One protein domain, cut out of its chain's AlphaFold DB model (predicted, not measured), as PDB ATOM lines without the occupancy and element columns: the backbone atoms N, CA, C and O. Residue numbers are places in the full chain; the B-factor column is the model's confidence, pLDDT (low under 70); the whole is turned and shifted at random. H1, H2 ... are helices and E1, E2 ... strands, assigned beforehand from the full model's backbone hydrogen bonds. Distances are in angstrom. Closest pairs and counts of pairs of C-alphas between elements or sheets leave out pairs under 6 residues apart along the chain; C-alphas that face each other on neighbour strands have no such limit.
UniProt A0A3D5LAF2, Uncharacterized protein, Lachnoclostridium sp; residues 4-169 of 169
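AT A GLANCE: This is residues 4 to 169 of the 169 residues of an uncharacterized protein of Lachnoclostridium sp (UniProt A0A3D5LAF2). A twisted sheet of five parallel strands makes the core, with H4 and H5 over one face and H1 over the other: three layers, helices on both faces of a sheet. H6 packs on H2 off the strand ends at Leu 109 and Val 138, and H3 sits beyond the end of E2. The printed part has 166 residues with six named helices and five named strands, in the order H1 E1 H2 E2 H3 H4 E3 H5 E4 E5 H6; the sheet's order is E2 E1 E3 E4 E5, and the class is mixed. The whole is compact and rounded, with a radius of gyration of the C-alphas of 14.6 A and spans of 39 by 38 by 32 A.

HOW THE PARTS SIT: Across the sheet run E2, residues 55 to 59, E1, residues 19 to 24, E3, residues 104 to 109, E4, residues 133 to 138, and E5, residues 153 to 156; E2 and E5 are the edge strands. Within hydrogen-bond range are N 22 and O 56 at 3.0 A, N 107 and O 21 at 2.8 A, N 136 and O 106 at 2.8 A, and N 154 and O 135 at 2.8 A. H5, residues 120 to 129, is over E3 and E4 at a height over the sheet of 8.9 A; its closest C-alphas to E4 are Ala 127 and Ala 133, 5.1 A. On the same face H4, residues 86 to 97, is over E2, with C-alphas 92 and 56 closest at 7.4 A. On the opposite face H1, residues 4 to 15, runs slantwise to the strands, at 40 degrees to E4 on the local plane. H6, residues 160 to 168, is on the same face as H1, over none of the strands. H6 touches H2, residues 34 to 50, at a steep tilt of 47 degrees, the same way; the C-alphas of Ala 42 and Glu 165 are closest, 4.2 A. H3, residues 63 to 68, is apart from H4. E1, H2, E2 and E3, H5, E4 are strand-helix-strand units, parallel neighbour strands joined through a helix, with right-handed crossovers. In each of the six helices every O i to N i+4 pair is within hydrogen-bond range.

IN THESE COORDINATES: H1 begins at C-alpha 4 (86.048, 149.776, 172.563) and H6 ends at C-alpha 168 (80.743, 159.605, 180.933). H2 is 24.3 A long, H1 16.5 A, H4 16.1 A and H5 14.3 A; E1 is 16.4 A, E4 16.2 A and E3 15.8 A. E1 begins at C-alpha 19 (71.101, 167.225, 169.092).

THE WHOLE: The C-alphas farthest apart are those of Gly 33 and Asn 101, 43.3 A. The printed part has no cut. The links H3 to H4, 17 residues, and E4 to E5, 14 residues, are long. The mean pLDDT of the printed part is 95.2, and no printed residue is under 70.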
ATOM      1  N   THR A   4      85.114 148.700 172.927       83.88
ATOM      2  CA  THR A   4      86.048 149.776 172.563       83.88
ATOM      3  C   THR A   4      85.730 150.428 171.218       83.88
ATOM      4  O   THR A   4      85.904 151.635 171.060       83.88
ATOM      5  N   GLU A   5      85.217 149.666 170.249       90.62
ATOM      6  CA  GLU A   5      84.809 150.222 168.956       90.62
ATOM      7  C   GLU A   5      83.491 150.998 169.079       90.62
ATOM      8  O   GLU A   5      83.370 152.103 168.550       90.62
ATOM      9  N   ALA A   6      82.524 150.475 169.843       91.94
ATOM     10  CA  ALA A   6      81.266 151.171 170.115       91.94
ATOM     11  C   ALA A   6      81.502 152.535 170.785       91.94
ATOM     12  O   ALA A   6      80.922 153.539 170.371       91.94
ATOM     13  N   GLU A   7      82.389 152.578 171.781       93.81
ATOM     14  CA  GLU A   7      82.766 153.800 172.495       93.81
ATOM     15  C   GLU A   7      83.468 154.803 171.580       93.81
ATOM     16  O   GLU A   7      83.172 155.997 171.623       93.81
ATOM     17  N   LYS A   8      84.372 154.337 170.714       95.44
ATOM     18  CA  LYS A   8      85.048 155.194 169.736       95.44
ATOM     19  C   LYS A   8      84.049 155.849 168.783       95.44
ATOM     20  O   LYS A   8      84.109 157.065 168.586       95.44
ATOM     21  N   ILE A   9      83.108 155.073 168.243       96.31
ATOM     22  CA  ILE A   9      82.040 155.595 167.379       96.31
ATOM     23  C   ILE A   9      81.169 156.577 168.173       96.31
ATOM     24  O   ILE A   9      80.857 157.656 167.672       96.31
ATOM     25  N   LEU A  10      80.814 156.257 169.423       97.38
ATOM     26  CA  LEU A  10      80.023 157.149 170.272       97.38
ATOM     27  C   LEU A  10      80.725 158.492 170.505       97.38
ATOM     28  O   LEU A  10      80.099 159.531 170.311       97.38
ATOM     29  N   ARG A  11      82.024 158.498 170.835       97.12
ATOM     30  CA  ARG A  11      82.811 159.735 171.011       97.12
ATOM     31  C   ARG A  11      82.841 160.576 169.735       97.12
ATOM     32  O   ARG A  11      82.635 161.785 169.805       97.12
ATOM     33  N   GLU A  12      83.036 159.952 168.574       97.50
ATOM     34  CA  GLU A  12      83.001 160.644 167.278       97.50
ATOM     35  C   GLU A  12      81.630 161.290 167.013       97.50
ATOM     36  O   GLU A  12      81.544 162.472 166.665       97.50
ATOM     37  N   LYS A  13      80.539 160.533 167.205       98.00
ATOM     38  CA  LYS A  13      79.179 161.037 166.962       98.00
ATOM     39  C   LYS A  13      78.789 162.131 167.947       98.00
ATOM     40  O   LYS A  13      78.257 163.149 167.518       98.00
ATOM     41  N   LEU A  14      79.109 161.977 169.231       97.75
ATOM     42  CA  LEU A  14      78.861 163.003 170.247       97.75
ATOM     43  C   LEU A  14      79.685 164.277 170.014       97.75
ATOM     44  O   LEU A  14      79.192 165.367 170.293       97.75
ATOM     45  N   GLY A  15      80.900 164.170 169.465       97.12
ATOM     46  CA  GLY A  15      81.748 165.326 169.150       97.12
ATOM     47  C   GLY A  15      81.201 166.228 168.036       97.12
ATOM     48  O   GLY A  15      81.567 167.398 167.962       97.12
ATOM     49  N   SER A  16      80.310 165.707 167.189       96.81
ATOM     50  CA  SER A  16      79.668 166.443 166.087       96.81
ATOM     51  C   SER A  16      78.144 166.543 166.224       96.81
ATOM     52  O   SER A  16      77.470 166.982 165.285       96.81
ATOM     53  N   ALA A  17      77.601 166.131 167.374       98.31
ATOM     54  CA  ALA A  17      76.173 166.127 167.641       98.31
ATOM     55  C   ALA A  17      75.643 167.558 167.787       98.31
ATOM     56  O   ALA A  17      76.086 168.322 168.641       98.31
ATOM     57  N   GLU A  18      74.649 167.896 166.971       98.38
ATOM     58  CA  GLU A  18      73.841 169.109 167.122       98.38
ATOM     59  C   GLU A  18      72.681 168.887 168.100       98.38
ATOM     60  O   GLU A  18      72.170 169.845 168.669       98.38
ATOM     61  N   LYS A  19      72.233 167.634 168.253       98.38
ATOM     62  CA  LYS A  19      71.101 167.225 169.092       98.38
ATOM     63  C   LYS A  19      71.401 165.889 169.767       98.38
ATOM     64  O   LYS A  19      71.931 164.983 169.119       98.38
ATOM     65  N   ILE A  20      71.020 165.730 171.033       98.50
ATOM     66  CA  ILE A  20      71.138 164.456 171.761       98.50
ATOM     67  C   ILE A  20      69.787 164.089 172.370       98.50
ATOM     68  O   ILE A  20      69.255 164.812 173.203       98.50
ATOM     69  N   LEU A  21      69.225 162.956 171.963       98.44
ATOM     70  CA  LEU A  21      68.013 162.417 172.564       98.44
ATOM     71  C   LEU A  21      68.376 161.220 173.436       98.44
ATOM     72  O   LEU A  21      68.922 160.244 172.928       98.44
ATOM     73  N   VAL A  22      68.038 161.272 174.721       98.62
ATOM     74  CA  VAL A  22      68.335 160.188 175.665       98.62
ATOM     75  C   VAL A  22      67.055 159.489 176.103       98.62
ATOM     76  O   VAL A  22      66.093 160.133 176.511       98.62
ATOM     77  N   GLY A  23      67.039 158.163 176.017       98.31
ATOM     78  CA  GLY A  23      65.964 157.313 176.509       98.31
ATOM     79  C   GLY A  23      66.438 156.544 177.734       98.31
ATOM     80  O   GLY A  23      67.312 155.696 177.592       98.31
ATOM     81  N   ILE A  24      65.879 156.815 178.914       98.19
ATOM     82  CA  ILE A  24      66.212 156.100 180.156       98.19
ATOM     83  C   ILE A  24      65.154 155.046 180.447       98.19
ATOM     84  O   ILE A  24      63.977 155.370 180.628       98.19
ATOM     85  N   GLY A  25      65.582 153.793 180.520       97.25
ATOM     86  CA  GLY A  25      64.690 152.661 180.657       97.25
ATOM     87  C   GLY A  25      64.852 151.853 181.935       97.25
ATOM     88  O   GLY A  25      65.441 152.270 182.928       97.25
ATOM     89  N   SER A  26      64.300 150.646 181.898       96.56
ATOM     90  CA  SER A  26      64.145 149.764 183.054       96.56
ATOM     91  C   SER A  26      65.421 149.352 183.801       96.56
ATOM     92  O   SER A  26      65.309 149.016 184.979       96.56
ATOM     93  N   GLU A  27      66.604 149.369 183.177       97.69
ATOM     94  CA  GLU A  27      67.862 149.070 183.889       97.69
ATOM     95  C   GLU A  27      68.220 150.144 184.937       97.69
ATOM     96  O   GLU A  27      68.996 149.858 185.845       97.69
ATOM     97  N   TRP A  28      67.606 151.332 184.855       98.06
ATOM     98  CA  TRP A  28      67.826 152.484 185.742       98.06
ATOM     99  C   TRP A  28      66.798 152.604 186.878       98.06
ATOM    100  O   TRP A  28      66.797 153.589 187.620       98.06
ATOM    101  N   LYS A  29      65.896 151.622 187.016       96.94
ATOM    102  CA  LYS A  29      64.949 151.551 188.141       96.94
ATOM    103  C   LYS A  29      65.683 151.511 189.471       96.94
ATOM    104  O   LYS A  29      66.785 150.974 189.530       96.94
ATOM    105  N   LYS A  30      65.048 152.026 190.527       96.81
ATOM    106  CA  LYS A  30      65.625 152.002 191.870       96.81
ATOM    107  C   LYS A  30      66.018 150.585 192.276       96.81
ATOM    108  O   LYS A  30      65.259 149.632 192.070       96.81
ATOM    109  N   LYS A  31      67.193 150.479 192.887       95.88
ATOM    110  CA  LYS A  31      67.712 149.248 193.485       95.88
ATOM    111  C   LYS A  31      68.076 149.498 194.948       95.88
ATOM    112  O   LYS A  31      67.689 150.511 195.532       95.88
ATOM    113  N   GLU A  32      68.770 148.550 195.564       94.88
ATOM    114  CA  GLU A  32      69.222 148.642 196.951       94.88
ATOM    115  C   GLU A  32      70.749 148.531 197.025       94.88
ATOM    116  O   GLU A  32      71.378 147.869 196.201       94.88
ATOM    117  N   GLY A  33      71.343 149.164 198.040       96.06
ATOM    118  CA  GLY A  33      72.779 149.090 198.303       96.06
ATOM    119  C   GLY A  33      73.636 149.669 197.175       96.06
ATOM    120  O   GLY A  33      73.292 150.688 196.586       96.06
ATOM    121  N   ALA A  34      74.752 149.001 196.880       95.62
ATOM    122  CA  ALA A  34      75.752 149.477 195.923       95.62
ATOM    123  C   ALA A  34      75.187 149.703 194.510       95.62
ATOM    124  O   ALA A  34      75.563 150.665 193.854       95.62
ATOM    125  N   GLU A  35      74.235 148.880 194.053       95.19
ATOM    126  CA  GLU A  35      73.663 149.051 192.708       95.19
ATOM    127  C   GLU A  35      72.865 150.359 192.569       95.19
ATOM    128  O   GLU A  35      72.759 150.915 191.480       95.19
ATOM    129  N   GLU A  36      72.274 150.849 193.658       96.81
ATOM    130  CA  GLU A  36      71.581 152.138 193.667       96.81
ATOM    131  C   GLU A  36      72.573 153.305 193.613       96.81
ATOM    132  O   GLU A  36      72.341 154.281 192.899       96.81
ATOM    133  N   GLU A  37      73.694 153.184 194.326       96.38
ATOM    134  CA  GLU A  37      74.785 154.161 194.295       96.38
ATOM    135  C   GLU A  37      75.398 154.258 192.890       96.38
ATOM    136  O   GLU A  37      75.570 155.367 192.384       96.38
ATOM    137  N   GLU A  38      75.624 153.122 192.220       96.88
ATOM    138  CA  GLU A  38      76.080 153.053 190.822       96.88
ATOM    139  C   GLU A  38      75.105 153.760 189.865       96.88
ATOM    140  O   GLU A  38      75.518 154.550 189.017       96.88
ATOM    141  N   ILE A  39      73.790 153.539 190.015       98.19
ATOM    142  CA  ILE A  39      72.771 154.204 189.182       98.19
ATOM    143  C   ILE A  39      72.811 155.719 189.369       98.19
ATOM    144  O   ILE A  39      72.765 156.465 188.389       98.19
ATOM    145  N   LEU A  40      72.861 156.185 190.618       97.81
ATOM    146  CA  LEU A  40      72.889 157.614 190.921       97.81
ATOM    147  C   LEU A  40      74.182 158.263 190.422       97.81
ATOM    148  O   LEU A  40      74.133 159.356 189.856       97.81
ATOM    149  N   HIS A  41      75.315 157.578 190.574       97.75
ATOM    150  CA  HIS A  41      76.601 158.037 190.069       97.75
ATOM    151  C   HIS A  41      76.594 158.148 188.537       97.75
ATOM    152  O   HIS A  41      76.874 159.222 188.002       97.75
ATOM    153  N   ALA A  42      76.164 157.100 187.829       98.25
ATOM    154  CA  ALA A  42      76.033 157.113 186.372       98.25
ATOM    155  C   ALA A  42      75.089 158.224 185.878       98.25
ATOM    156  O   ALA A  42      75.353 158.869 184.861       98.25
ATOM    157  N   ALA A  43      73.992 158.476 186.600       98.06
ATOM    158  CA  ALA A  43      73.043 159.531 186.255       98.06
ATOM    159  C   ALA A  43      73.655 160.928 186.405       98.06
ATOM    160  O   ALA A  43      73.424 161.796 185.563       98.06
ATOM    161  N   GLU A  44      74.458 161.133 187.448       97.69
ATOM    162  CA  GLU A  44      75.166 162.387 187.683       97.69
ATOM    163  C   GLU A  44      76.244 162.635 186.618       97.69
ATOM    164  O   GLU A  44      76.351 163.748 186.106       97.69
ATOM    165  N   GLN A  45      76.995 161.607 186.214       97.81
ATOM    166  CA  GLN A  45      77.974 161.739 185.128       97.81
ATOM    167  C   GLN A  45      77.303 162.042 183.787       97.81
ATOM    168  O   GLN A  45      77.700 162.972 183.082       97.81
ATOM    169  N   LEU A  46      76.207 161.346 183.471       98.06
ATOM    170  CA  LEU A  46      75.406 161.651 182.288       98.06
ATOM    171  C   LEU A  46      74.879 163.093 182.322       98.06
ATOM    172  O   LEU A  46      74.947 163.793 181.313       98.06
ATOM    173  N   LYS A  47      74.390 163.566 183.472       97.25
ATOM    174  CA  LYS A  47      73.928 164.949 183.636       97.25
ATOM    175  C   LYS A  47      75.046 165.956 183.365       97.25
ATOM    176  O   LYS A  47      74.848 166.866 182.566       97.25
ATOM    177  N   LYS A  48      76.217 165.785 183.989       96.88
ATOM    178  CA  LYS A  48      77.385 166.657 183.770       96.88
ATOM    179  C   LYS A  48      77.814 166.661 182.310       96.88
ATOM    180  O   LYS A  48      78.116 167.716 181.765       96.88
ATOM    181  N   PHE A  49      77.814 165.496 181.663       97.38
ATOM    182  CA  PHE A  49      78.135 165.391 180.247       97.38
ATOM    183  C   PHE A  49      77.148 166.172 179.371       97.38
ATOM    184  O   PHE A  49      77.558 166.790 178.392       97.38
ATOM    185  N   LEU A  50      75.852 166.123 179.686       96.88
ATOM    186  CA  LEU A  50      74.806 166.793 178.914       96.88
ATOM    187  C   LEU A  50      74.765 168.313 179.133       96.88
ATOM    188  O   LEU A  50      74.157 169.015 178.321       96.88
ATOM    189  N   ASP A  51      75.427 168.830 180.169       95.50
ATOM    190  CA  ASP A  51      75.477 170.263 180.448       95.50
ATOM    191  C   ASP A  51      76.037 171.060 179.253       95.50
ATOM    192  O   ASP A  51      77.005 170.678 178.588       95.50
ATOM    193  N   GLY A  52      75.363 172.163 178.927       94.75
ATOM    194  CA  GLY A  52      75.669 172.992 177.758       94.75
ATOM    195  C   GLY A  52      75.389 172.356 176.386       94.75
ATOM    196  O   GLY A  52      75.687 172.985 175.367       94.75
ATOM    197  N   LYS A  53      74.820 171.144 176.313       96.75
ATOM    198  CA  LYS A  53      74.423 170.497 175.049       96.75
ATOM    199  C   LYS A  53      72.942 170.723 174.754       96.75
ATOM    200  O   LYS A  53      72.127 170.904 175.652       96.75
ATOM    201  N   ASP A  54      72.571 170.671 173.478       97.19
ATOM    202  CA  ASP A  54      71.161 170.662 173.080       97.19
ATOM    203  C   ASP A  54      70.628 169.227 173.171       97.19
ATOM    204  O   ASP A  54      70.808 168.410 172.259       97.19
ATOM    205  N   TYR A  55      70.029 168.905 174.316       97.69
ATOM    206  CA  TYR A  55      69.506 167.579 174.605       97.69
ATOM    207  C   TYR A  55      68.063 167.603 175.107       97.69
ATOM    208  O   TYR A  55      67.566 168.602 175.631       97.69
ATOM    209  N   TYR A  56      67.410 166.453 174.969       97.69
ATOM    210  CA  TYR A  56      66.151 166.155 175.636       97.69
ATOM    211  C   TYR A  56      66.150 164.697 176.076       97.69
ATOM    212  O   TYR A  56      66.777 163.838 175.450       97.69
ATOM    213  N   MET A  57      65.437 164.411 177.155       97.81
ATOM    214  CA  MET A  57      65.332 163.074 177.715       97.81
ATOM    215  C   MET A  57      63.890 162.580 177.681       97.81
ATOM    216  O   MET A  57      62.939 163.352 177.763       97.81
ATOM    217  N   ILE A  58      63.717 161.272 177.594       97.69
ATOM    218  CA  ILE A  58      62.447 160.595 177.834       97.69
ATOM    219  C   ILE A  58      62.710 159.356 178.679       97.69
ATOM    220  O   ILE A  58      63.762 158.728 178.557       97.69
ATOM    221  N   THR A  59      61.772 158.996 179.547       97.31
ATOM    222  CA  THR A  59      61.906 157.798 180.372       97.31
ATOM    223  C   THR A  59      60.619 156.988 180.465       97.31
ATOM    224  O   THR A  59      59.527 157.548 180.488       97.31
ATOM    225  N   SER A  60      60.763 155.663 180.536       96.38
ATOM    226  CA  SER A  60      59.690 154.706 180.853       96.38
ATOM    227  C   SER A  60      59.616 154.367 182.347       96.38
ATOM    228  O   SER A  60      58.850 153.495 182.770       96.38
ATOM    229  N   LEU A  61      60.446 155.015 183.166       95.75
ATOM    230  CA  LEU A  61      60.429 154.833 184.605       95.75
ATOM    231  C   LEU A  61      59.114 155.348 185.199       95.75
ATOM    232  O   LEU A  61      58.479 156.270 184.683       95.75
ATOM    233  N   ALA A  62      58.705 154.729 186.306       92.69
ATOM    234  CA  ALA A  62      57.602 155.243 187.104       92.69
ATOM    235  C   ALA A  62      58.004 156.571 187.765       92.69
ATOM    236  O   ALA A  62      59.187 156.863 187.923       92.69
ATOM    237  N   ASP A  63      57.009 157.352 188.187       89.56
ATOM    238  CA  ASP A  63      57.206 158.699 188.735       89.56
ATOM    239  C   ASP A  63      58.252 158.758 189.865       89.56
ATOM    240  O   ASP A  63      59.141 159.605 189.849       89.56
ATOM    241  N   GLU A  64      58.188 157.827 190.820       91.94
ATOM    242  CA  GLU A  64      59.112 157.771 191.962       91.94
ATOM    243  C   GLU A  64      60.554 157.451 191.540       91.94
ATOM    244  O   GLU A  64      61.498 158.055 192.049       91.94
ATOM    245  N   ASP A  65      60.724 156.541 190.577       94.62
ATOM    246  CA  ASP A  65      62.032 156.173 190.031       94.62
ATOM    247  C   ASP A  65      62.640 157.322 189.222       94.62
ATOM    248  O   ASP A  65      63.835 157.586 189.331       94.62
ATOM    249  N   ALA A  66      61.823 158.019 188.429       94.38
ATOM    250  CA  ALA A  66      62.267 159.141 187.613       94.38
ATOM    251  C   ALA A  66      62.676 160.346 188.475       94.38
ATOM    252  O   ALA A  66      63.736 160.921 188.251       94.38
ATOM    253  N   LYS A  67      61.876 160.695 189.497       92.94
ATOM    254  CA  LYS A  67      62.134 161.824 190.417       92.94
ATOM    255  C   LYS A  67      63.404 161.671 191.249       92.94
ATOM    256  O   LYS A  67      63.927 162.658 191.754       92.94
ATOM    257  N   ARG A  68      63.858 160.436 191.436       95.50
ATOM    258  CA  ARG A  68      65.084 160.113 192.164       95.50
ATOM    259  C   ARG A  68      66.345 160.472 191.375       95.50
ATOM    260  O   ARG A  68      67.368 160.764 191.988       95.50
ATOM    261  N   LEU A  69      66.287 160.437 190.043       96.25
ATOM    262  CA  LEU A  69      67.425 160.758 189.179       96.25
ATOM    263  C   LEU A  69      67.651 162.283 189.119       96.25
ATOM    264  O   LEU A  69      66.688 163.046 189.193       96.25
ATOM    265  N   PRO A  70      68.897 162.761 188.943       95.38
ATOM    266  CA  PRO A  70      69.253 164.174 189.079       95.38
ATOM    267  C   PRO A  70      68.903 165.035 187.845       95.38
ATOM    268  O   PRO A  70      69.534 166.073 187.627       95.38
ATOM    269  N   PHE A  71      67.933 164.620 187.022       93.81
ATOM    270  CA  PHE A  71      67.574 165.292 185.769       93.81
ATOM    271  C   PHE A  71      66.509 166.372 185.969       93.81
ATOM    272  O   PHE A  71      65.506 166.169 186.655       93.81
ATOM    273  N   ASP A  72      66.696 167.515 185.309       87.38
ATOM    274  CA  ASP A  72      65.779 168.644 185.421       87.38
ATOM    275  C   ASP A  72      64.454 168.362 184.703       87.38
ATOM    276  O   ASP A  72      64.428 168.046 183.512       87.38
ATOM    277  N   ALA A  73      63.333 168.565 185.404       78.81
ATOM    278  CA  ALA A  73      61.982 168.304 184.895       78.81
ATOM    279  C   ALA A  73      61.647 169.045 183.581       78.81
ATOM    280  O   ALA A  73      60.770 168.614 182.836       78.81
ATOM    281  N   GLY A  74      62.341 170.148 183.274       82.19
ATOM    282  CA  GLY A  74      62.178 170.894 182.020       82.19
ATOM    283  C   GLY A  74      62.804 170.225 180.789       82.19
ATOM    284  O   GLY A  74      62.438 170.571 179.671       82.19
ATOM    285  N   HIS A  75      63.711 169.264 180.983       87.38
ATOM    286  CA  HIS A  75      64.477 168.600 179.920       87.38
ATOM    287  C   HIS A  75      64.208 167.094 179.834       87.38
ATOM    288  O   HIS A  75      64.884 166.386 179.086       87.38
ATOM    289  N   ILE A  76      63.214 166.589 180.571       94.81
ATOM    290  CA  ILE A  76      62.821 165.180 180.557       94.81
ATOM    291  C   ILE A  76      61.308 165.022 180.407       94.81
ATOM    292  O   ILE A  76      60.514 165.647 181.105       94.81
ATOM    293  N   ALA A  77      60.895 164.150 179.492       95.62
ATOM    294  CA  ALA A  77      59.535 163.650 179.414       95.62
ATOM    295  C   ALA A  77      59.393 162.399 180.290       95.62
ATOM    296  O   ALA A  77      60.148 161.438 180.129       95.62
ATOM    297  N   VAL A  78      58.399 162.388 181.182       95.75
ATOM    298  CA  VAL A  78      58.122 161.270 182.103       95.75
ATOM    299  C   VAL A  78      56.671 160.805 181.923       95.75
ATOM    300  O   VAL A  78      55.828 161.102 182.765       95.75
ATOM    301  N   PRO A  79      56.325 160.101 180.831       93.69
ATOM    302  CA  PRO A  79      54.927 159.865 180.451       93.69
ATOM    303  C   PRO A  79      54.106 159.030 181.439       93.69
ATOM    304  O   PRO A  79      52.882 159.106 181.437       93.69
ATOM    305  N   HIS A  80      54.758 158.250 182.304       92.31
ATOM    306  CA  HIS A  80      54.091 157.508 183.378       92.31
ATOM    307  C   HIS A  80      53.954 158.298 184.690       92.31
ATOM    308  O   HIS A  80      53.460 157.756 185.679       92.31
ATOM    309  N   SER A  81      54.381 159.563 184.728       90.31
ATOM    310  CA  SER A  81      54.146 160.435 185.876       90.31
ATOM    311  C   SER A  81      52.693 160.894 185.916       90.31
ATOM    312  O   SER A  81      52.140 161.338 184.913       90.31
ATOM    313  N   VAL A  82      52.089 160.881 187.105       87.88
ATOM    314  CA  VAL A  82      50.743 161.441 187.327       87.88
ATOM    315  C   VAL A  82      50.683 162.950 187.080       87.88
ATOM    316  O   VAL A  82      49.607 163.493 186.852       87.88
ATOM    317  N   SER A  83      51.834 163.628 187.129       87.44
ATOM    318  CA  SER A  83      51.967 165.053 186.814       87.44
ATOM    319  C   SER A  83      52.312 165.331 185.349       87.44
ATOM    320  O   SER A  83      52.456 166.493 184.979       87.44
ATOM    321  N   PHE A  84      52.453 164.297 184.512       91.31
ATOM    322  CA  PHE A  84      52.754 164.474 183.098       91.31
ATOM    323  C   PHE A  84      51.521 164.944 182.332       91.31
ATOM    324  O   PHE A  84      50.454 164.335 182.396       91.31
ATOM    325  N   THR A  85      51.676 166.036 181.593       92.88
ATOM    326  CA  THR A  85      50.583 166.691 180.872       92.88
ATOM    327  C   THR A  85      50.784 166.644 179.360       92.88
ATOM    328  O   THR A  85      51.887 166.426 178.851       92.88
ATOM    329  N   GLU A  86      49.718 166.961 178.627       93.62
ATOM    330  CA  GLU A  86      49.767 167.205 177.181       93.62
ATOM    331  C   GLU A  86      50.771 168.302 176.796       93.62
ATOM    332  O   GLU A  86      51.360 168.254 175.720       93.62
ATOM    333  N   GLU A  87      50.994 169.300 177.655       93.06
ATOM    334  CA  GLU A  87      51.991 170.345 177.401       93.06
ATOM    335  C   GLU A  87      53.414 169.794 177.481       93.06
ATOM    336  O   GLU A  87      54.231 170.091 176.611       93.06
ATOM    337  N   ASN A  88      53.696 168.915 178.448       93.56
ATOM    338  CA  ASN A  88      54.992 168.238 178.520       93.56
ATOM    339  C   ASN A  88      55.232 167.370 177.278       93.56
ATOM    340  O   ASN A  88      56.331 167.383 176.716       93.56
ATOM    341  N   TRP A  89      54.198 166.663 176.809       94.38
ATOM    342  CA  TRP A  89      54.272 165.887 175.570       94.38
ATOM    343  C   TRP A  89      54.496 166.773 174.339       94.38
ATOM    344  O   TRP A  89      55.315 166.454 173.473       94.38
ATOM    345  N   LYS A  90      53.823 167.926 174.263       94.38
ATOM    346  CA  LYS A  90      54.035 168.916 173.198       94.38
ATOM    347  C   LYS A  90      55.456 169.470 173.200       94.38
ATOM    348  O   LYS A  90      56.045 169.559 172.130       94.38
ATOM    349  N   SER A  91      56.030 169.789 174.359       93.94
ATOM    350  CA  SER A  91      57.422 170.254 174.447       93.94
ATOM    351  C   SER A  91      58.406 169.203 173.934       93.94
ATOM    352  O   SER A  91      59.257 169.513 173.101       93.94
ATOM    353  N   TYR A  92      58.231 167.945 174.348       94.81
ATOM    354  CA  TYR A  92      59.039 166.826 173.866       94.81
ATOM    355  C   TYR A  92      58.924 166.634 172.348       94.81
ATOM    356  O   TYR A  92      59.927 166.581 171.635       94.81
ATOM    357  N   THR A  93      57.699 166.572 171.825       93.12
ATOM    358  CA  THR A  93      57.456 166.362 170.389       93.12
ATOM    359  C   THR A  93      57.900 167.549 169.531       93.12
ATOM    360  O   THR A  93      58.419 167.343 168.432       93.12
ATOM    361  N   LEU A  94      57.777 168.783 170.031       94.44
ATOM    362  CA  LEU A  94      58.318 169.975 169.379       94.44
ATOM    363  C   LEU A  94      59.845 169.907 169.311       94.44
ATOM    364  O   LEU A  94      60.402 170.101 168.230       94.44
ATOM    365  N   TRP A  95      60.520 169.565 170.413       95.81
ATOM    366  CA  TRP A  95      61.973 169.397 170.406       95.81
ATOM    367  C   TRP A  95      62.409 168.301 169.425       95.81
ATOM    368  O   TRP A  95      63.312 168.528 168.616       95.81
ATOM    369  N   LEU A  96      61.715 167.154 169.410       93.44
ATOM    370  CA  LEU A  96      61.957 166.081 168.441       93.44
ATOM    371  C   LEU A  96      61.818 166.565 166.995       93.44
ATOM    372  O   LEU A  96      62.640 166.205 166.153       93.44
ATOM    373  N   SER A  97      60.822 167.400 166.689       92.56
ATOM    374  CA  SER A  97      60.635 167.937 165.335       92.56
ATOM    375  C   SER A  97      61.838 168.763 164.855       92.56
ATOM    376  O   SER A  97      62.149 168.779 163.664       92.56
ATOM    377  N   CYS A  98      62.581 169.375 165.784       93.88
ATOM    378  CA  CYS A  98      63.793 170.137 165.494       93.88
ATOM    379  C   CYS A  98      65.034 169.263 165.236       93.88
ATOM    380  O   CYS A  98      66.093 169.807 164.919       93.88
ATOM    381  N   THR A  99      64.936 167.936 165.368       94.19
ATOM    382  CA  THR A  99      66.053 167.011 165.101       94.19
ATOM    383  C   THR A  99      66.206 166.670 163.620       94.19
ATOM    384  O   THR A  99      67.274 166.231 163.192       94.19
ATOM    385  N   LEU A 100      65.172 166.886 162.799       92.50
ATOM    386  CA  LEU A 100      65.210 166.522 161.384       92.50
ATOM    387  C   LEU A 100      66.354 167.251 160.654       92.50
ATOM    388  O   LEU A 100      66.499 168.467 160.756       92.50
ATOM    389  N   ASN A 101      67.156 166.498 159.889       93.06
ATOM    390  CA  ASN A 101      68.327 166.998 159.154       93.06
ATOM    391  C   ASN A 101      69.440 167.607 160.041       93.06
ATOM    392  O   ASN A 101      70.330 168.299 159.529       93.06
ATOM    393  N   ARG A 102      69.431 167.310 161.344       97.38
ATOM    394  CA  ARG A 102      70.509 167.617 162.296       97.38
ATOM    395  C   ARG A 102      71.308 166.367 162.636       97.38
ATOM    396  O   ARG A 102      70.726 165.283 162.724       97.38
ATOM    397  N   ASN A 103      72.610 166.522 162.868       98.00
ATOM    398  CA  ASN A 103      73.454 165.474 163.441       98.00
ATOM    399  C   ASN A 103      72.913 165.116 164.828       98.00
ATOM    400  O   ASN A 103      73.097 165.867 165.784       98.00
ATOM    401  N   THR A 104      72.196 163.999 164.919       98.44
ATOM    402  CA  THR A 104      71.435 163.642 166.121       98.44
ATOM    403  C   THR A 104      71.955 162.335 166.685       98.44
ATOM    404  O   THR A 104      71.964 161.321 165.992       98.44
ATOM    405  N   VAL A 105      72.354 162.331 167.949       98.69
ATOM    406  CA  VAL A 105      72.659 161.085 168.657       98.69
ATOM    407  C   VAL A 105      71.422 160.659 169.430       98.69
ATOM    408  O   VAL A 105      70.885 161.432 170.218       98.69
ATOM    409  N   LEU A 106      70.964 159.436 169.185       98.62
ATOM    410  CA  LEU A 106      69.894 158.799 169.945       98.62
ATOM    411  C   LEU A 106      70.559 157.801 170.893       98.62
ATOM    412  O   LEU A 106      71.211 156.869 170.429       98.62
ATOM    413  N   LEU A 107      70.433 158.004 172.198       98.50
ATOM    414  CA  LEU A 107      71.071 157.188 173.226       98.50
ATOM    415  C   LEU A 107      69.992 156.467 174.041       98.50
ATOM    416  O   LEU A 107      69.398 157.045 174.946       98.50
ATOM    417  N   GLU A 108      69.706 155.216 173.690       98.56
ATOM    418  CA  GLU A 108      68.764 154.354 174.408       98.56
ATOM    419  C   GLU A 108      69.515 153.550 175.476       98.56
ATOM    420  O   GLU A 108      70.351 152.702 175.155       98.56
ATOM    421  N   LEU A 109      69.207 153.811 176.745       98.50
ATOM    422  CA  LEU A 109      69.867 153.236 177.913       98.50
ATOM    423  C   LEU A 109      68.890 152.344 178.687       98.50
ATOM    424  O   LEU A 109      68.074 152.814 179.481       98.50
ATOM    425  N   GLY A 110      68.979 151.032 178.462       97.44
ATOM    426  CA  GLY A 110      68.378 150.031 179.345       97.44
ATOM    427  C   GLY A 110      66.857 149.879 179.260       97.44
ATOM    428  O   GLY A 110      66.238 149.355 180.192       97.44
ATOM    429  N   GLU A 111      66.228 150.337 178.177       96.81
ATOM    430  CA  GLU A 111      64.793 150.137 177.950       96.81
ATOM    431  C   GLU A 111      64.480 148.689 177.612       96.81
ATOM    432  O   GLU A 111      65.184 148.109 176.810       96.81
ATOM    433  N   ASN A 112      63.415 148.090 178.147       92.50
ATOM    434  CA  ASN A 112      63.035 146.716 177.802       92.50
ATOM    435  C   ASN A 112      61.857 146.701 176.805       92.50
ATOM    436  O   ASN A 112      61.699 147.627 176.018       92.50
ATOM    437  N   TYR A 113      61.075 145.621 176.757       92.31
ATOM    438  CA  TYR A 113      59.912 145.498 175.865       92.31
ATOM    439  C   TYR A 113      58.569 145.632 176.598       92.31
ATOM    440  O   TYR A 113      57.540 145.226 176.063       92.31
ATOM    441  N   LYS A 114      58.554 146.179 177.822       90.19
ATOM    442  CA  LYS A 114      57.306 146.416 178.561       90.19
ATOM    443  C   LYS A 114      56.446 147.465 177.855       90.19
ATOM    444  O   LYS A 114      55.245 147.257 177.733       90.19
ATOM    445  N   ASP A 115      57.064 148.552 177.392       88.38
ATOM    446  CA  ASP A 115      56.412 149.578 176.574       88.38
ATOM    447  C   ASP A 115      57.368 150.119 175.490       88.38
ATOM    448  O   ASP A 115      57.907 151.226 175.589       88.38
ATOM    449  N   PRO A 116      57.614 149.342 174.417       91.69
ATOM    450  CA  PRO A 116      58.532 149.749 173.355       91.69
ATOM    451  C   PRO A 116      58.020 150.963 172.568       91.69
ATOM    452  O   PRO A 116      58.801 151.607 171.865       91.69
ATOM    453  N   SER A 117      56.726 151.286 172.687       93.56
ATOM    454  CA  SER A 117      56.099 152.411 171.997       93.56
ATOM    455  C   SER A 117      56.547 153.769 172.538       93.56
ATOM    456  O   SER A 117      56.403 154.770 171.840       93.56
ATOM    457  N   LEU A 118      57.143 153.792 173.734       92.88
ATOM    458  CA  LEU A 118      57.585 155.014 174.389       92.88
ATOM    459  C   LEU A 118      58.987 155.463 173.967       92.88
ATOM    460  O   LEU A 118      59.226 156.656 173.792       92.88
ATOM    461  N   ILE A 119      59.914 154.514 173.808       96.69
ATOM    462  CA  ILE A 119      61.330 154.810 173.539       96.69
ATOM    463  C   ILE A 119      61.833 154.026 172.329       96.69
ATOM    464  O   ILE A 119      62.189 154.644 171.327       96.69
ATOM    465  N   ARG A 120      61.824 152.684 172.371       96.25
ATOM    466  CA  ARG A 120      62.440 151.839 171.328       96.25
ATOM    467  C   ARG A 120      61.957 152.174 169.921       96.25
ATOM    468  O   ARG A 120      62.760 152.554 169.073       96.25
ATOM    469  N   TRP A 121      60.657 152.043 169.666       95.81
ATOM    470  CA  TRP A 121      60.107 152.266 168.328       95.81
ATOM    471  C   TRP A 121      60.187 153.738 167.901       95.81
ATOM    472  O   TRP A 121      60.548 153.991 166.750       95.81
ATOM    473  N   PRO A 122      59.916 154.733 168.772       95.94
ATOM    474  CA  PRO A 122      60.171 156.134 168.437       95.94
ATOM    475  C   PRO A 122      61.628 156.435 168.068       95.94
ATOM    476  O   PRO A 122      61.867 157.185 167.119       95.94
ATOM    477  N   PHE A 123      62.602 155.849 168.767       97.31
ATOM    478  CA  PHE A 123      64.025 156.049 168.483       97.31
ATOM    479  C   PHE A 123      64.404 155.402 167.152       97.31
ATOM    480  O   PHE A 123      65.018 156.055 166.310       97.31
ATOM    481  N   GLU A 124      63.963 154.166 166.912       96.44
ATOM    482  CA  GLU A 124      64.143 153.483 165.626       96.44
ATOM    483  C   GLU A 124      63.546 154.309 164.481       96.44
ATOM    484  O   GLU A 124      64.234 154.631 163.513       96.44
ATOM    485  N   LYS A 125      62.297 154.764 164.629       94.56
ATOM    486  CA  LYS A 125      61.623 155.614 163.642       94.56
ATOM    487  C   LYS A 125      62.372 156.926 163.403       94.56
ATOM    488  O   LYS A 125      62.487 157.363 162.259       94.56
ATOM    489  N   THR A 126      62.903 157.549 164.452       94.44
ATOM    490  CA  THR A 126      63.695 158.782 164.335       94.44
ATOM    491  C   THR A 126      64.989 158.534 163.559       94.44
ATOM    492  O   THR A 126      65.305 159.303 162.652       94.44
ATOM    493  N   ALA A 127      65.694 157.433 163.836       95.94
ATOM    494  CA  ALA A 127      66.900 157.034 163.105       95.94
ATOM    495  C   ALA A 127      66.624 156.709 161.624       95.94
ATOM    496  O   ALA A 127      67.429 157.031 160.744       95.94
ATOM    497  N   MET A 128      65.469 156.104 161.332       94.12
ATOM    498  CA  MET A 128      65.038 155.819 159.961       94.12
ATOM    499  C   MET A 128      64.724 157.103 159.184       94.12
ATOM    500  O   MET A 128      65.136 157.237 158.033       94.12
ATOM    501  N   LEU A 129      64.015 158.054 159.802       93.00
ATOM    502  CA  LEU A 129      63.563 159.287 159.145       93.00
ATOM    503  C   LEU A 129      64.662 160.353 159.029       93.00
ATOM    504  O   LEU A 129      64.699 161.091 158.043       93.00
ATOM    505  N   ASN A 130      65.556 160.457 160.015       94.50
ATOM    506  CA  ASN A 130      66.660 161.409 159.986       94.50
ATOM    507  C   ASN A 130      67.948 160.737 159.493       94.50
ATOM    508  O   ASN A 130      68.615 160.009 160.222       94.50
ATOM    509  N   ASN A 131      68.365 161.056 158.265       92.88
ATOM    510  CA  ASN A 131      69.577 160.482 157.676       92.88
ATOM    511  C   ASN A 131      70.884 160.805 158.408       92.88
ATOM    512  O   ASN A 131      71.863 160.095 158.202       92.88
ATOM    513  N   LYS A 132      70.891 161.837 159.256       96.56
ATOM    514  CA  LYS A 132      72.043 162.232 160.074       96.56
ATOM    515  C   LYS A 132      71.951 161.743 161.521       96.56
ATOM    516  O   LYS A 132      72.813 162.084 162.330       96.56
ATOM    517  N   ALA A 133      70.900 161.001 161.869       97.69
ATOM    518  CA  ALA A 133      70.782 160.409 163.188       97.69
ATOM    519  C   ALA A 133      71.611 159.125 163.296       97.69
ATOM    520  O   ALA A 133      71.752 158.379 162.324       97.69
ATOM    521  N   TYR A 134      72.124 158.859 164.494       98.44
ATOM    522  CA  TYR A 134      72.805 157.616 164.823       98.44
ATOM    523  C   TYR A 134      72.304 157.086 166.169       98.44
ATOM    524  O   TYR A 134      72.305 157.816 167.163       98.44
ATOM    525  N   LEU A 135      71.857 155.829 166.191       98.56
ATOM    526  CA  LEU A 135      71.266 155.186 167.364       98.56
ATOM    527  C   LEU A 135      72.285 154.337 168.119       98.56
ATOM    528  O   LEU A 135      72.817 153.375 167.581       98.56
ATOM    529  N   PHE A 136      72.483 154.619 169.396       98.19
ATOM    530  CA  PHE A 136      73.154 153.727 170.329       98.19
ATOM    531  C   PHE A 136      72.100 153.074 171.207       98.19
ATOM    532  O   PHE A 136      71.365 153.766 171.908       98.19
ATOM    533  N   ARG A 137      72.022 151.744 171.153       97.94
ATOM    534  CA  ARG A 137      71.140 150.956 172.015       97.94
ATOM    535  C   ARG A 137      71.993 150.147 172.968       97.94
ATOM    536  O   ARG A 137      72.635 149.182 172.558       97.94
ATOM    537  N   VAL A 138      71.979 150.534 174.235       98.12
ATOM    538  CA  VAL A 138      72.764 149.897 175.288       98.12
ATOM    539  C   VAL A 138      71.824 149.135 176.203       98.12
ATOM    540  O   VAL A 138      70.944 149.719 176.834       98.12
ATOM    541  N   HIS A 139      71.987 147.818 176.247       97.69
ATOM    542  CA  HIS A 139      71.227 146.960 177.146       97.69
ATOM    543  C   HIS A 139      71.927 145.614 177.305       97.69
ATOM    544  O   HIS A 139      72.378 145.018 176.327       97.69
ATOM    545  N   LYS A 140      71.924 145.061 178.521       96.56
ATOM    546  CA  LYS A 140      72.574 143.778 178.816       96.56
ATOM    547  C   LYS A 140      72.045 142.595 177.993       96.56
ATOM    548  O   LYS A 140      72.808 141.694 177.666       96.56
ATOM    549  N   ILE A 141      70.742 142.569 177.710       96.19
ATOM    550  CA  ILE A 141      70.056 141.436 177.064       96.19
ATOM    551  C   ILE A 141      69.413 141.865 175.749       96.19
ATOM    552  O   ILE A 141      69.490 141.141 174.763       96.19
ATOM    553  N   PHE A 142      68.771 143.035 175.730       95.38
ATOM    554  CA  PHE A 142      67.890 143.441 174.639       95.38
ATOM    555  C   PHE A 142      68.488 144.544 173.755       95.38
ATOM    556  O   PHE A 142      67.805 145.523 173.433       95.38
ATOM    557  N   SER A 143      69.771 144.416 173.408       95.75
ATOM    558  CA  SER A 143      70.517 145.417 172.635       95.75
ATOM    559  C   SER A 143      70.301 145.334 171.126       95.75
ATOM    560  O   SER A 143      70.694 146.251 170.413       95.75
ATOM    561  N   GLN A 144      69.670 144.271 170.623       94.56
ATOM    562  CA  GLN A 144      69.413 144.070 169.200       94.56
ATOM    563  C   GLN A 144      68.656 145.243 168.566       94.56
ATOM    564  O   GLN A 144      67.787 145.861 169.186       94.56
ATOM    565  N   VAL A 145      68.963 145.508 167.299       94.50
ATOM    566  CA  VAL A 145      68.359 146.555 166.468       94.50
ATOM    567  C   VAL A 145      67.876 145.946 165.144       94.50
ATOM    568  O   VAL A 145      68.464 144.955 164.703       94.50
ATOM    569  N   PRO A 146      66.821 146.499 164.520       94.12
ATOM    570  CA  PRO A 146      66.356 146.058 163.203       94.12
ATOM    571  C   PRO A 146      67.421 146.220 162.106       94.12
ATOM    572  O   PRO A 146      68.265 147.118 162.177       94.12
ATOM    573  N   GLU A 147      67.370 145.375 161.072       92.94
ATOM    574  CA  GLU A 147      68.331 145.381 159.954       92.94
ATOM    575  C   GLU A 147      68.279 146.693 159.156       92.94
ATOM    576  O   GLU A 147      69.295 147.173 158.660       92.94
ATOM    577  N   GLU A 148      67.118 147.343 159.112       93.12
ATOM    578  CA  GLU A 148      66.898 148.636 158.466       93.12
ATOM    579  C   GLU A 148      67.752 149.763 159.068       93.12
ATOM    580  O   GLU A 148      67.960 150.799 158.433       93.12
ATOM    581  N   LEU A 149      68.258 149.571 160.292       95.06
ATOM    582  CA  LEU A 149      69.164 150.498 160.968       95.06
ATOM    583  C   LEU A 149      70.642 150.120 160.818       95.06
ATOM    584  O   LEU A 149      71.499 150.741 161.462       95.06
ATOM    585  N   ALA A 150      70.969 149.139 159.976       90.88
ATOM    586  CA  ALA A 150      72.347 148.794 159.660       90.88
ATOM    587  C   ALA A 150      73.119 150.030 159.163       90.88
ATOM    588  O   ALA A 150      72.653 150.801 158.325       90.88
ATOM    589  N   GLY A 151      74.307 150.257 159.729       91.56
ATOM    590  CA  GLY A 151      75.149 151.421 159.419       91.56
ATOM    591  C   GLY A 151      74.717 152.743 160.072       91.56
ATOM    592  O   GLY A 151      75.476 153.709 160.030       91.56
ATOM    593  N   LYS A 152      73.548 152.791 160.721       94.50
ATOM    594  CA  LYS A 152      73.031 153.955 161.467       94.50
ATOM    595  C   LYS A 152      72.760 153.660 162.939       94.50
ATOM    596  O   LYS A 152      72.162 154.472 163.645       94.50
ATOM    597  N   SER A 153      73.166 152.487 163.399       96.81
ATOM    598  CA  SER A 153      72.986 152.075 164.776       96.81
ATOM    599  C   SER A 153      74.163 151.257 165.285       96.81
ATOM    600  O   SER A 153      74.892 150.622 164.521       96.81
ATOM    601  N   CYS A 154      74.329 151.291 166.599       96.56
ATOM    602  CA  CYS A 154      75.348 150.608 167.366       96.56
ATOM    603  C   CYS A 154      74.667 149.915 168.558       96.56
ATOM    604  O   CYS A 154      74.340 150.571 169.554       96.56
ATOM    605  N   PRO A 155      74.393 148.603 168.455       96.25
ATOM    606  CA  PRO A 155      73.930 147.815 169.587       96.25
ATOM    607  C   PRO A 155      75.103 147.494 170.527       96.25
ATOM    608  O   PRO A 155      76.144 146.998 170.090       96.25
ATOM    609  N   VAL A 156      74.923 147.731 171.827       96.56
ATOM    610  CA  VAL A 156      75.913 147.471 172.883       96.56
ATOM    611  C   VAL A 156      75.305 146.518 173.913       96.56
ATOM    612  O   VAL A 156      74.377 146.870 174.641       96.56
ATOM    613  N   ALA A 157      75.813 145.284 173.951       96.31
ATOM    614  CA  ALA A 157      75.341 144.216 174.834       96.31
ATOM    615  C   ALA A 157      75.999 144.287 176.228       96.31
ATOM    616  O   ALA A 157      76.762 143.406 176.617       96.31
ATOM    617  N   GLU A 158      75.721 145.360 176.967       95.56
ATOM    618  CA  GLU A 158      76.241 145.622 178.314       95.56
ATOM    619  C   GLU A 158      75.162 146.293 179.179       95.56
ATOM    620  O   GLU A 158      74.212 146.869 178.654       95.56
ATOM    621  N   SER A 159      75.298 146.214 180.509       97.31
ATOM    622  CA  SER A 159      74.504 147.041 181.427       97.31
ATOM    623  C   SER A 159      74.642 148.517 181.052       97.31
ATOM    624  O   SER A 159      75.750 149.049 181.047       97.31
ATOM    625  N   SER A 160      73.527 149.183 180.767       97.75
ATOM    626  CA  SER A 160      73.528 150.599 180.390       97.75
ATOM    627  C   SER A 160      73.984 151.521 181.515       97.75
ATOM    628  O   SER A 160      74.594 152.545 181.228       97.75
ATOM    629  N   VAL A 161      73.748 151.143 182.774       97.88
ATOM    630  CA  VAL A 161      74.234 151.880 183.951       97.88
ATOM    631  C   VAL A 161      75.757 151.845 183.993       97.88
ATOM    632  O   VAL A 161      76.390 152.891 184.012       97.88
ATOM    633  N   LYS A 162      76.342 150.646 183.891       96.44
ATOM    634  CA  LYS A 162      77.798 150.455 183.888       96.44
ATOM    635  C   LYS A 162      78.456 151.138 182.688       96.44
ATOM    636  O   LYS A 162      79.486 151.783 182.820       96.44
ATOM    637  N   PHE A 163      77.846 151.005 181.512       96.88
ATOM    638  CA  PHE A 163      78.312 151.684 180.310       96.88
ATOM    639  C   PHE A 163      78.317 153.206 180.491       96.88
ATOM    640  O   PHE A 163      79.294 153.855 180.138       96.88
ATOM    641  N   ALA A 164      77.236 153.776 181.032       96.69
ATOM    642  CA  ALA A 164      77.143 155.213 181.259       96.69
ATOM    643  C   ALA A 164      78.149 155.688 182.311       96.69
ATOM    644  O   ALA A 164      78.805 156.701 182.091       96.69
ATOM    645  N   GLU A 165      78.298 154.941 183.404       93.62
ATOM    646  CA  GLU A 165      79.299 155.211 184.430       93.62
ATOM    647  C   GLU A 165      80.705 155.268 183.832       93.62
ATOM    648  O   GLU A 165      81.372 156.276 183.973       93.62
ATOM    649  N   GLU A 166      81.139 154.246 183.095       94.38
ATOM    650  CA  GLU A 166      82.508 154.193 182.566       94.38
ATOM    651  C   GLU A 166      82.755 155.149 181.386       94.38
ATOM    652  O   GLU A 166      83.883 155.587 181.156       94.38
ATOM    653  N   PHE A 167      81.725 155.449 180.588       95.69
ATOM    654  CA  PHE A 167      81.886 156.268 179.389       95.69
ATOM    655  C   PHE A 167      81.855 157.773 179.674       95.69
ATOM    656  O   PHE A 167      82.571 158.525 178.996       95.69
ATOM    657  N   PHE A 168      80.990 158.198 180.604       94.31
ATOM    658  CA  PHE A 168      80.743 159.605 180.933       94.31
ATOM    659  C   PHE A 168      81.492 160.101 182.177       94.31
ATOM    660  O   PHE A 168      81.344 161.282 182.492       94.31
ATOM    661  N   ASP A 169      82.257 159.239 182.857       83.94
ATOM    662  CA  ASP A 169      83.210 159.653 183.902       83.94
ATOM    663  C   ASP A 169      84.254 160.670 183.400       83.94
ATOM    664  O   ASP A 169      84.654 160.609 182.206       83.94
TER     665      ASP A 169